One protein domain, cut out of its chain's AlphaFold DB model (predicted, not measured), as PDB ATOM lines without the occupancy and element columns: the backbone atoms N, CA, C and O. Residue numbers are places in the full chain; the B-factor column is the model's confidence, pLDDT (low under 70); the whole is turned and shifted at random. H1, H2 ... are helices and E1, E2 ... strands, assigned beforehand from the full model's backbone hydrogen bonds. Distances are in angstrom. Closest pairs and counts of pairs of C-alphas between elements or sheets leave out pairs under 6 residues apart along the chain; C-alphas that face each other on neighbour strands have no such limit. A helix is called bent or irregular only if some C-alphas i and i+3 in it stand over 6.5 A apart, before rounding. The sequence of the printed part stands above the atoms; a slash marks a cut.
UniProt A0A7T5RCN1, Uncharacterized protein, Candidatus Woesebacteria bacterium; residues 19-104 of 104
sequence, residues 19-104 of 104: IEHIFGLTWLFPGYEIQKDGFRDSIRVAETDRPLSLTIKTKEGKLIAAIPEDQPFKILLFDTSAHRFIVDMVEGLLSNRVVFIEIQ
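Overview. This is residues 19 to 104 of the 104 residues of an uncharacterized protein of Candidatus Woesebacteria bacterium (UniProt A0A7T5RCN1). A twisted sheet of five strands has two helices, H1 and H2, over one face, about perpendicular to each other, and no named helix over the other face. A long link without a named element, residues 37 to 51, joins the first two strands and runs far from the middle of the domain. The printed part has 86 residues, with two named helices and five named strands in the order H1, E1, E2, E3, E4, H2, E5. The sheet runs E1, E2, E3, E4, E5 and is mixed, antiparallel but for the parallel pair E4 and E5, and the class is mixed, helices and strands. The whole is compact, with a radius of gyration of the C-alphas of 12.0 A, and rounded, spanning 31 by 30 by 22 A.

Along the chain. H1, residues 19 to 24, begins at C-alpha 19 (318.068, 167.082, 333.567). E1 is residues 32 to 36, and E2, residues 52 to 58, is the longest strand at 17.4 A. E3 is residues 63 to 68, 14.4 A long, and E4 is residues 73 to 77. H2, residues 80 to 90, measures 15.5 A and is irregular, with C-alphas 81 and 84 7.4 A apart. E5, residues 99 to 103, is 13.0 A long and ends at C-alpha 103 (321.643, 160.629, 350.385).

Arrangement. E1 to E4 form a meander, each strand the antiparallel neighbour of the one before, with hairpins E1 and E2, E2 and E3, E3 and E4. Within hydrogen-bond range are N 33 and O 57 at 2.8 A for E1 and E2, N 56 and O 65 at 2.8 A for E2 and E3, and N 66 and O 76 at 2.9 A for E3 and E4. E4, H2 and E5 are a strand-helix-strand unit, two parallel neighbour strands with a helix between, and its crossover is right-handed; N 75 and O 100 are 2.7 A apart. The edge strands are E1 and E5. H1 and H2 are on the same face, two layers with the sheet. H1 has a height over the sheet of 8.6 A and runs along the strands, at 26 degrees to E2 on the local plane. H2 has a height over the sheet of 7.0 A and runs slantwise to the strands, at 38 degrees to E3 on the local plane. The helices are close but not clearly touching, with the closest C-alphas, Ile 22 and Met 89, 6.3 A apart. Every O i to N i+4 pair is within hydrogen-bond range in H1, and 5 of 7 in H2.

Size, cuts and confidence. The C-alphas farthest apart, Glu 60 and Asn 96, are 34.6 A apart. The printed part has no cut and ends at the chain's last residue, 104. The link from E1 to E2 is long. Mean pLDDT of the printed part is 78.9, and residues 38 to 51 and 70 to 71 are under 70.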
ATOM      1  N   ILE A  19     317.814 165.649 333.410       84.12
ATOM      2  CA  ILE A  19     318.068 167.082 333.567       84.12
ATOM      3  C   ILE A  19     316.988 167.898 332.859       84.12
ATOM      4  O   ILE A  19     316.423 168.821 333.438       84.12
ATOM      5  N   GLU A  20     316.671 167.570 331.611       81.31
ATOM      6  CA  GLU A  20     315.646 168.301 330.861       81.31
ATOM      7  C   GLU A  20     314.262 168.133 331.482       81.31
ATOM      8  O   GLU A  20     313.516 169.107 331.577       81.31
ATOM      9  N   HIS A  21     313.949 166.920 331.950       85.50
ATOM     10  CA  HIS A  21     312.715 166.630 332.672       85.50
ATOM     11  C   HIS A  21     312.594 167.508 333.914       85.50
ATOM     12  O   HIS A  21     311.676 168.318 333.994       85.50
ATOM     13  N   ILE A  22     313.558 167.426 334.836       86.12
ATOM     14  CA  ILE A  22     313.509 168.163 336.106       86.12
ATOM     15  C   ILE A  22     313.540 169.677 335.876       86.12
ATOM     16  O   ILE A  22     312.785 170.410 336.513       86.12
ATOM     17  N   PHE A  23     314.345 170.167 334.930       83.56
ATOM     18  CA  PHE A  23     314.389 171.594 334.611       83.56
ATOM     19  C   PHE A  23     313.061 172.109 334.035       83.56
ATOM     20  O   PHE A  23     312.653 173.232 334.331       83.56
ATOM     21  N   GLY A  24     312.347 171.286 333.262       83.00
ATOM     22  CA  GLY A  24     311.011 171.607 332.760       83.00
ATOM     23  C   GLY A  24     309.956 171.765 333.862       83.00
ATOM     24  O   GLY A  24     308.965 172.466 333.659       83.00
ATOM     25  N   LEU A  25     310.179 171.178 335.042       82.75
ATOM     26  CA  LEU A  25     309.256 171.242 336.178       82.75
ATOM     27  C   LEU A  25     309.460 172.474 337.077       82.75
ATOM     28  O   LEU A  25     308.742 172.612 338.066       82.75
ATOM     29  N   THR A  26     310.394 173.386 336.761       76.50
ATOM     30  CA  THR A  26     310.780 174.504 337.656       76.50
ATOM     31  C   THR A  26     309.595 175.362 338.130       76.50
ATOM     32  O   THR A  26     309.580 175.865 339.249       76.50
ATOM     33  N   TRP A  27     308.545 175.479 337.314       76.12
ATOM     34  CA  TRP A  27     307.355 176.284 337.615       76.12
ATOM     35  C   TRP A  27     306.339 175.592 338.531       76.12
ATOM     36  O   TRP A  27     305.462 176.256 339.079       76.12
ATOM     37  N   LEU A  28     306.428 174.269 338.694       81.81
ATOM     38  CA  LEU A  28     305.446 173.476 339.439       81.81
ATOM     39  C   LEU A  28     305.694 173.479 340.951       81.81
ATOM     40  O   LEU A  28     304.830 173.056 341.717       81.81
ATOM     41  N   PHE A  29     306.847 173.982 341.399       81.56
ATOM     42  CA  PHE A  29     307.294 173.844 342.783       81.56
ATOM     43  C   PHE A  29     307.671 175.193 343.413       81.56
ATOM     44  O   PHE A  29     308.849 175.525 343.533       81.56
ATOM     45  N   PRO A  30     306.687 175.977 343.895       75.06
ATOM     46  CA  PRO A  30     306.877 177.378 344.291       75.06
ATOM     47  C   PRO A  30     307.751 177.615 345.541       75.06
ATOM     48  O   PRO A  30     307.978 178.773 345.902       75.06
ATOM     49  N   GLY A  31     308.238 176.564 346.208       84.88
ATOM     50  CA  GLY A  31     309.152 176.639 347.361       84.88
ATOM     51  C   GLY A  31     310.626 176.370 347.032       84.88
ATOM     52  O   GLY A  31     311.489 176.604 347.880       84.88
ATOM     53  N   TYR A  32     310.911 175.914 345.813       87.56
ATOM     54  CA  TYR A  32     312.239 175.489 345.393       87.56
ATOM     55  C   TYR A  32     312.683 176.259 344.155       87.56
ATOM     56  O   TYR A  32     311.872 176.722 343.358       87.56
ATOM     57  N   GLU A  33     313.989 176.394 344.009       88.44
ATOM     58  CA  GLU A  33     314.638 176.996 342.861       88.44
ATOM     59  C   GLU A  33     315.523 175.943 342.198       88.44
ATOM     60  O   GLU A  33     316.384 175.348 342.849       88.44
ATOM     61  N   ILE A  34     315.297 175.699 340.906       88.12
ATOM     62  CA  ILE A  34     316.109 174.786 340.101       88.12
ATOM     63  C   ILE A  34     317.006 175.631 339.205       88.12
ATOM     64  O   ILE A  34     316.529 176.327 338.308       88.12
ATOM     65  N   GLN A  35     318.309 175.557 339.435       84.62
ATOM     66  CA  GLN A  35     319.308 176.303 338.683       84.62
ATOM     67  C   GLN A  35     320.105 175.346 337.803       84.62
ATOM     68  O   GLN A  35     320.581 174.314 338.280       84.62
ATOM     69  N   LYS A  36     320.286 175.708 336.526       81.00
ATOM     70  CA  LYS A  36     321.324 175.092 335.695       81.00
ATOM     71  C   LYS A  36     322.674 175.594 336.159       81.00
ATOM     72  O   LYS A  36     322.878 176.803 336.253       81.00
ATOM     73  N   ASP A  37     323.571 174.668 336.452       70.81
ATOM     74  CA  ASP A  37     324.909 175.021 336.893       70.81
ATOM     75  C   ASP A  37     325.732 175.454 335.670       70.81
ATOM     76  O   ASP A  37     326.176 174.658 334.845       70.81
ATOM     77  N   GLY A  38     325.826 176.766 335.470       55.56
ATOM     78  CA  GLY A  38     326.496 177.372 334.327       55.56
ATOM     79  C   GLY A  38     327.974 177.604 334.601       55.56
ATOM     80  O   GLY A  38     328.374 178.758 334.660       55.56
ATOM     81  N   PHE A  39     328.771 176.544 334.780       52.25
ATOM     82  CA  PHE A  39     330.251 176.506 334.845       52.25
ATOM     83  C   PHE A  39     331.004 177.467 335.811       52.25
ATOM     84  O   PHE A  39     332.181 177.223 336.075       52.25
ATOM     85  N   ARG A  40     330.403 178.536 336.355       46.69
ATOM     86  CA  ARG A  40     331.085 179.614 337.103       46.69
ATOM     87  C   ARG A  40     330.899 179.568 338.621       46.69
ATOM     88  O   ARG A  40     331.828 179.966 339.310       46.69
ATOM     89  N   ASP A  41     329.787 179.030 339.122       49.41
ATOM     90  CA  ASP A  41     329.456 178.970 340.560       49.41
ATOM     91  C   ASP A  41     329.122 177.536 341.008       49.41
ATOM     92  O   ASP A  41     328.177 177.289 341.761       49.41
ATOM     93  N   SER A  42     329.902 176.577 340.502       51.88
ATOM     94  CA  SER A  42     329.607 175.157 340.657       51.88
ATOM     95  C   SER A  42     329.757 174.682 342.094       51.88
ATOM     96  O   SER A  42     330.813 174.804 342.725       51.88
ATOM     97  N   ILE A  43     328.678 174.102 342.617       55.09
ATOM     98  CA  ILE A  43     328.700 173.409 343.901       55.09
ATOM     99  C   ILE A  43     329.596 172.184 343.722       55.09
ATOM    100  O   ILE A  43     329.263 171.247 343.006       55.09
ATOM    101  N   ARG A  44     330.768 172.188 344.356       55.16
ATOM    102  CA  ARG A  44     331.678 171.044 344.308       55.16
ATOM    103  C   ARG A  44     331.232 170.013 345.332       55.16
ATOM    104  O   ARG A  44     331.514 170.158 346.518       55.16
ATOM    105  N   VAL A  45     330.540 168.979 344.871       56.72
ATOM    106  CA  VAL A  45     330.322 167.778 345.677       56.72
ATOM    107  C   VAL A  45     331.607 166.959 345.608       56.72
ATOM    108  O   VAL A  45     332.043 166.572 344.522       56.72
ATOM    109  N   ALA A  46     332.246 166.737 346.758       47.78
ATOM    110  CA  ALA A  46     333.362 165.800 346.844       47.78
ATOM    111  C   ALA A  46     332.904 164.440 346.285       47.78
ATOM    112  O   ALA A  46     331.779 164.034 346.545       47.78
ATOM    113  N   GLU A  47     333.749 163.770 345.498       49.44
ATOM    114  CA  GLU A  47     333.476 162.468 344.845       49.44
ATOM    115  C   GLU A  47     332.682 162.501 343.527       49.44
ATOM    116  O   GLU A  47     332.507 161.456 342.901       49.44
ATOM    117  N   THR A  48     332.252 163.670 343.039       53.25
ATOM    118  CA  THR A  48     331.638 163.764 341.702       53.25
ATOM    119  C   THR A  48     332.659 164.321 340.710       53.25
ATOM    120  O   THR A  48     332.836 165.529 340.601       53.25
ATOM    121  N   ASP A  49     333.342 163.439 339.971       54.81
ATOM    122  CA  ASP A  49     334.344 163.803 338.942       54.81
ATOM    123  C   ASP A  49     333.743 164.520 337.718       54.81
ATOM    124  O   ASP A  49     334.441 164.850 336.757       54.81
ATOM    125  N   ARG A  50     332.426 164.737 337.715       55.97
ATOM    126  CA  ARG A  50     331.678 165.262 336.579       55.97
ATOM    127  C   ARG A  50     330.963 166.557 336.952       55.97
ATOM    128  O   ARG A  50     330.538 166.698 338.100       55.97
ATOM    129  N   PRO A  51     330.831 167.503 336.005       64.31
ATOM    130  CA  PRO A  51     330.133 168.751 336.266       64.31
ATOM    131  C   PRO A  51     328.690 168.464 336.696       64.31
ATOM    132  O   PRO A  51     328.021 167.580 336.152       64.31
ATOM    133  N   LEU A  52     328.221 169.209 337.696       70.44
ATOM    134  CA  LEU A  52     326.797 169.282 337.984       70.44
ATOM    135  C   LEU A  52     326.111 170.003 336.827       70.44
ATOM    136  O   LEU A  52     326.643 170.981 336.310       70.44
ATOM    137  N   SER A  53     324.924 169.544 336.451       79.25
ATOM    138  CA  SER A  53     324.095 170.221 335.450       79.25
ATOM    139  C   SER A  53     322.934 170.956 336.088       79.25
ATOM    140  O   SER A  53     322.492 171.977 335.562       79.25
ATOM    141  N   LEU A  54     322.424 170.447 337.214       86.56
ATOM    142  CA  LEU A  54     321.355 171.089 337.970       86.56
ATOM    143  C   LEU A  54     321.644 171.080 339.462       86.56
ATOM    144  O   LEU A  54     322.107 170.087 340.026       86.56
ATOM    145  N   THR A  55     321.258 172.169 340.111       88.62
ATOM    146  CA  THR A  55     321.145 172.252 341.564       88.62
ATOM    147  C   THR A  55     319.731 172.668 341.929       88.62
ATOM    148  O   THR A  55     319.111 173.487 341.250       88.62
ATOM    149  N   ILE A  56     319.209 172.075 342.994       90.19
ATOM    150  CA  ILE A  56     317.895 172.380 343.545       90.19
ATOM    151  C   ILE A  56     318.122 172.969 344.927       90.19
ATOM    152  O   ILE A  56     318.757 172.344 345.781       90.19
ATOM    153  N   LYS A  57     317.617 174.179 345.142       90.50
ATOM    154  CA  LYS A  57     317.760 174.932 346.388       90.50
ATOM    155  C   LYS A  57     316.392 175.337 346.919       90.50
ATOM    156  O   LYS A  57     315.418 175.384 346.173       90.50
ATOM    157  N   THR A  58     316.295 175.646 348.205       89.88
ATOM    158  CA  THR A  58     315.158 176.426 348.714       89.88
ATOM    159  C   THR A  58     315.295 177.879 348.263       89.88
ATOM    160  O   THR A  58     316.391 178.329 347.923       89.88
ATOM    161  N   LYS A  59     314.212 178.658 348.335       85.88
ATOM    162  CA  LYS A  59     314.262 180.118 348.106       85.88
ATOM    163  C   LYS A  59     315.199 180.877 349.052       85.88
ATOM    164  O   LYS A  59     315.618 181.986 348.748       85.88
ATOM    165  N   GLU A  60     315.522 180.281 350.194       86.88
ATOM    166  CA  GLU A  60     316.474 180.818 351.173       86.88
ATOM    167  C   GLU A  60     317.930 180.449 350.826       86.88
ATOM    168  O   GLU A  60     318.850 180.777 351.568       86.88
ATOM    169  N   GLY A  61     318.155 179.754 349.705       84.44
ATOM    170  CA  GLY A  61     319.477 179.384 349.201       84.44
ATOM    171  C   GLY A  61     320.035 178.073 349.758       84.44
ATOM    172  O   GLY A  61     321.155 177.698 349.408       84.44
ATOM    173  N   LYS A  62     319.281 177.341 350.590       88.50
ATOM    174  CA  LYS A  62     319.724 176.047 351.130       88.50
ATOM    175  C   LYS A  62     319.772 175.006 350.014       88.50
ATOM    176  O   LYS A  62     318.765 174.784 349.349       88.50
ATOM    177  N   LEU A  63     320.912 174.336 349.842       88.31
ATOM    178  CA  LEU A  63     321.047 173.221 348.905       88.31
ATOM    179  C   LEU A  63     320.195 172.030 349.354       88.31
ATOM    180  O   LEU A  63     320.315 171.563 350.483       88.31
ATOM    181  N   ILE A  64     319.356 171.546 348.443       92.06
ATOM    182  CA  ILE A  64     318.475 170.399 348.652       92.06
ATOM    183  C   ILE A  64     318.996 169.191 347.890       92.06
ATOM    184  O   ILE A  64     319.184 168.129 348.479       92.06
ATOM    185  N   ALA A  65     319.246 169.350 346.592       90.56
ATOM    186  CA  ALA A  65     319.733 168.273 345.749       90.56
ATOM    187  C   ALA A  65     320.622 168.787 344.612       90.56
ATOM    188  O   ALA A  65     320.553 169.956 344.234       90.56
ATOM    189  N   ALA A  66     321.436 167.900 344.049       88.69
ATOM    190  CA  ALA A  66     322.255 168.171 342.877       88.69
ATOM    191  C   ALA A  66     322.206 167.001 341.893       88.69
ATOM    192  O   ALA A  66     322.068 165.845 342.293       88.69
ATOM    193  N   ILE A  67     322.308 167.307 340.602       87.75
ATOM    194  CA  ILE A  67     322.186 166.334 339.516       87.75
ATOM    195  C   ILE A  67     323.421 166.478 338.622       87.75
ATOM    196  O   ILE A  67     323.583 167.533 337.994       87.75
ATOM    197  N   PRO A  68     324.304 165.468 338.575       82.56
ATOM    198  CA  PRO A  68     325.426 165.432 337.647       82.56
ATOM    199  C   PRO A  68     324.978 165.196 336.199       82.56
ATOM    200  O   PRO A  68     323.894 164.678 335.935       82.56
ATOM    201  N   GLU A  69     325.843 165.566 335.254       71.75
ATOM    202  CA  GLU A  69     325.600 165.455 333.807       71.75
ATOM    203  C   GLU A  69     325.629 164.008 333.266       71.75
ATOM    204  O   GLU A  69     325.517 163.784 332.059       71.75
ATOM    205  N   ASP A  70     325.806 163.000 334.129       64.06
ATOM    206  CA  ASP A  70     326.158 161.643 333.727       64.06
ATOM    207  C   ASP A  70     325.097 160.552 333.811       64.06
ATOM    208  O   ASP A  70     323.979 160.712 334.292       64.06
ATOM    209  N   GLN A  71     325.492 159.403 333.253       63.59
ATOM    210  CA  GLN A  71     324.883 158.113 333.512       63.59
ATOM    211  C   GLN A  71     325.640 157.396 334.647       63.59
ATOM    212  O   GLN A  71     326.876 157.368 334.610       63.59
ATOM    213  N   PRO A  72     324.928 156.725 335.571       71.19
ATOM    214  CA  PRO A  72     323.472 156.566 335.592       71.19
ATOM    215  C   PRO A  72     322.742 157.851 336.015       71.19
ATOM    216  O   PRO A  72     323.358 158.747 336.571       71.19
ATOM    217  N   PHE A  73     321.428 157.928 335.773       84.50
ATOM    218  CA  PHE A  73     320.592 159.044 336.231       84.50
ATOM    219  C   PHE A  73     320.694 159.181 337.751       84.50
ATOM    220  O   PHE A  73     320.042 158.439 338.473       84.50
ATOM    221  N   LYS A  74     321.538 160.085 338.246       85.00
ATOM    222  CA  LYS A  74     321.840 160.225 339.673       85.00
ATOM    223  C   LYS A  74     321.292 161.545 340.204       85.00
ATOM    224  O   LYS A  74     321.344 162.566 339.532       85.00
ATOM    225  N   ILE A  75     320.784 161.526 341.427       88.75
ATOM    226  CA  ILE A  75     320.382 162.697 342.198       88.75
ATOM    227  C   ILE A  75     321.052 162.579 343.559       88.75
ATOM    228  O   ILE A  75     320.826 161.621 344.293       88.75
ATOM    229  N   LEU A  76     321.879 163.555 343.894       88.94
ATOM    230  CA  LEU A  76     322.509 163.692 345.197       88.94
ATOM    231  C   LEU A  76     321.560 164.489 346.091       88.94
ATOM    232  O   LEU A  76     321.257 165.635 345.773       88.94
ATOM    233  N   LEU A  77     321.061 163.894 347.169       90.88
ATOM    234  CA  LEU A  77     320.110 164.497 348.101       90.88
ATOM    235  C   LEU A  77     320.825 164.902 349.392       90.88
ATOM    236  O   LEU A  77     321.246 164.043 350.160       90.88
ATOM    237  N   PHE A  78     320.903 166.207 349.644       89.81
ATOM    238  CA  PHE A  78     321.547 166.799 350.825       89.81
ATOM    239  C   PHE A  78     320.555 167.111 351.951       89.81
ATOM    240  O   PHE A  78     320.948 167.290 353.100       89.81
ATOM    241  N   ASP A  79     319.262 167.191 351.632       90.56
ATOM    242  CA  ASP A  79     318.203 167.389 352.619       90.56
ATOM    243  C   ASP A  79     317.158 166.274 352.530       90.56
ATOM    244  O   ASP A  79     316.276 166.269 351.670       90.56
ATOM    245  N   THR A  80     317.220 165.326 353.467       89.62
ATOM    246  CA  THR A  80     316.296 164.186 353.506       89.62
ATOM    247  C   THR A  80     314.837 164.588 353.707       89.62
ATOM    248  O   THR A  80     313.949 163.824 353.330       89.62
ATOM    249  N   SER A  81     314.555 165.769 354.274       90.50
ATOM    250  CA  SER A  81     313.173 166.251 354.417       90.50
ATOM    251  C   SER A  81     312.513 166.516 353.058       90.50
ATOM    252  O   SER A  81     311.299 166.368 352.916       90.50
ATOM    253  N   ALA A  82     313.321 166.791 352.033       89.06
ATOM    254  CA  ALA A  82     312.878 167.004 350.663       89.06
ATOM    255  C   ALA A  82     312.805 165.710 349.833       89.06
ATOM    256  O   ALA A  82     312.476 165.764 348.651       89.06
ATOM    257  N   HIS A  83     313.067 164.534 350.421       89.56
ATOM    258  CA  HIS A  83     313.065 163.260 349.690       89.56
ATOM    259  C   HIS A  83     311.758 163.019 348.924       89.56
ATOM    260  O   HIS A  83     311.788 162.631 347.762       89.56
ATOM    261  N   ARG A  84     310.605 163.273 349.559       88.81
ATOM    262  CA  ARG A  84     309.296 163.115 348.905       88.81
ATOM    263  C   ARG A  84     309.150 164.045 347.703       88.81
ATOM    264  O   ARG A  84     308.720 163.610 346.652       88.81
ATOM    265  N   PHE A  85     309.587 165.286 347.849       88.69
ATOM    266  CA  PHE A  85     309.568 166.261 346.769       88.69
ATOM    267  C   PHE A  85     310.449 165.833 345.580       88.69
ATOM    268  O   PHE A  85     310.016 165.930 344.438       88.69
ATOM    269  N   ILE A  86     311.648 165.296 345.833       89.94
ATOM    270  CA  ILE A  86     312.511 164.757 344.768       89.94
ATOM    271  C   ILE A  86     311.870 163.543 344.087       89.94
ATOM    272  O   ILE A  86     311.958 163.411 342.871       89.94
ATOM    273  N   VAL A  87     311.201 162.681 344.857       88.62
ATOM    274  CA  VAL A  87     310.418 161.558 344.323       88.62
ATOM    275  C   VAL A  87     309.298 162.053 343.402       88.62
ATOM    276  O   VAL A  87     309.174 161.549 342.290       88.62
ATOM    277  N   ASP A  88     308.549 163.075 343.814       88.12
ATOM    278  CA  ASP A  88     307.470 163.660 343.010       88.12
ATOM    279  C   ASP A  88     308.015 164.314 341.716       88.12
ATOM    280  O   ASP A  88     307.345 164.327 340.688       88.12
ATOM    281  N   MET A  89     309.252 164.832 341.724       86.81
ATOM    282  CA  MET A  89     309.902 165.390 340.527       86.81
ATOM    283  C   MET A  89     310.311 164.336 339.498       86.81
ATOM    284  O   MET A  89     310.282 164.599 338.295       86.81
ATOM    285  N   VAL A  90     310.746 163.160 339.951       86.94
ATOM    286  CA  VAL A  90     311.112 162.062 339.044       86.94
ATOM    287  C   VAL A  90     309.891 161.257 338.606       86.94
ATOM    288  O   VAL A  90     309.957 160.536 337.611       86.94
ATOM    289  N   GLU A  91     308.769 161.396 339.311       82.69
ATOM    290  CA  GLU A  91     307.498 160.810 338.910       82.69
ATOM    291  C   GLU A  91     307.075 161.346 337.530       82.69
ATOM    292  O   GLU A  91     307.133 162.540 337.238       82.69
ATOM    293  N   GLY A  92     306.709 160.436 336.625       76.81
ATOM    294  CA  GLY A  92     306.370 160.777 335.240       76.81
ATOM    295  C   GLY A  92     307.563 160.993 334.301       76.81
ATOM    296  O   GLY A  92     307.344 161.326 333.134       76.81
ATOM    297  N   LEU A  93     308.808 160.784 334.754       81.75
ATOM    298  CA  LEU A  93     309.954 160.675 333.849       81.75
ATOM    299  C   LEU A  93     309.761 159.473 332.914       81.75
ATOM    300  O   LEU A  93     309.681 158.327 333.353       81.75
ATOM    301  N   LEU A  94     309.734 159.744 331.611       76.00
ATOM    302  CA  LEU A  94     309.668 158.728 330.564       76.00
ATOM    303  C   LEU A  94     311.093 158.361 330.134       76.00
ATOM    304  O   LEU A  94     311.686 159.029 329.287       76.00
ATOM    305  N   SER A  95     311.662 157.340 330.769       74.62
ATOM    306  CA  SER A  95     312.966 156.780 330.407       74.62
ATOM    307  C   SER A  95     313.042 155.314 330.823       74.62
ATOM    308  O   SER A  95     312.397 154.889 331.782       74.62
ATOM    309  N   ASN A  96     313.860 154.537 330.115       70.25
ATOM    310  CA  ASN A  96     314.157 153.154 330.473       70.25
ATOM    311  C   ASN A  96     315.294 153.011 331.497       70.25
ATOM    312  O   ASN A  96     315.702 151.897 331.834       70.25
ATOM    313  N   ARG A  97     315.815 154.136 331.992       75.81
ATOM    314  CA  ARG A  97     316.944 154.178 332.918       75.81
ATOM    315  C   ARG A  97     316.477 154.273 334.362       75.81
ATOM    316  O   ARG A  97     315.515 154.961 334.692       75.81
ATOM    317  N   VAL A  98     317.223 153.617 335.243       81.19
ATOM    318  CA  VAL A  98     317.015 153.715 336.691       81.19
ATOM    319  C   VAL A  98     317.544 155.056 337.191       81.19
ATOM    320  O   VAL A  98     318.686 155.412 336.895       81.19
ATOM    321  N   VAL A  99     316.728 155.762 337.978       85.19
ATOM    322  CA  VAL A  99     317.139 156.966 338.709       85.19
ATOM    323  C   VAL A  99     317.642 156.579 340.102       85.19
ATOM    324  O   VAL A  99     316.930 155.951 340.879       85.19
ATOM    325  N   PHE A 100     318.866 156.968 340.432       86.56
ATOM    326  CA  PHE A 100     319.526 156.741 341.710       86.56
ATOM    327  C   PHE A 100     319.419 157.998 342.565       86.56
ATOM    328  O   PHE A 100     319.933 159.040 342.179       86.56
ATOM    329  N   ILE A 101     318.798 157.899 343.739       89.19
ATOM    330  CA  ILE A 101     318.777 158.986 344.723       89.19
ATOM    331  C   ILE A 101     319.760 158.620 345.836       89.19
ATOM    332  O   ILE A 101     319.524 157.701 346.617       89.19
ATOM    333  N   GLU A 102     320.884 159.321 345.900       87.25
ATOM    334  CA  GLU A 102     321.934 159.093 346.888       87.25
ATOM    335  C   GLU A 102     321.868 160.157 347.980       87.25
ATOM    336  O   GLU A 102     322.009 161.342 347.701       87.25
ATOM    337  N   ILE A 103     321.660 159.731 349.225       87.44
ATOM    338  CA  ILE A 103     321.643 160.629 350.385       87.44
ATOM    339  C   ILE A 103     323.090 160.917 350.797       87.44
ATOM    340  O   ILE A 103     323.835 159.964 351.040       87.44
ATOM    341  N   GLN A 104     323.446 162.201 350.855       82.44
ATOM    342  CA  GLN A 104     324.753 162.711 351.288       82.44
ATOM    343  C   GLN A 104     324.768 163.037 352.784       82.44
ATOM    344  O   GLN A 104     323.696 163.402 353.322       82.44
TER     345      GLN A 104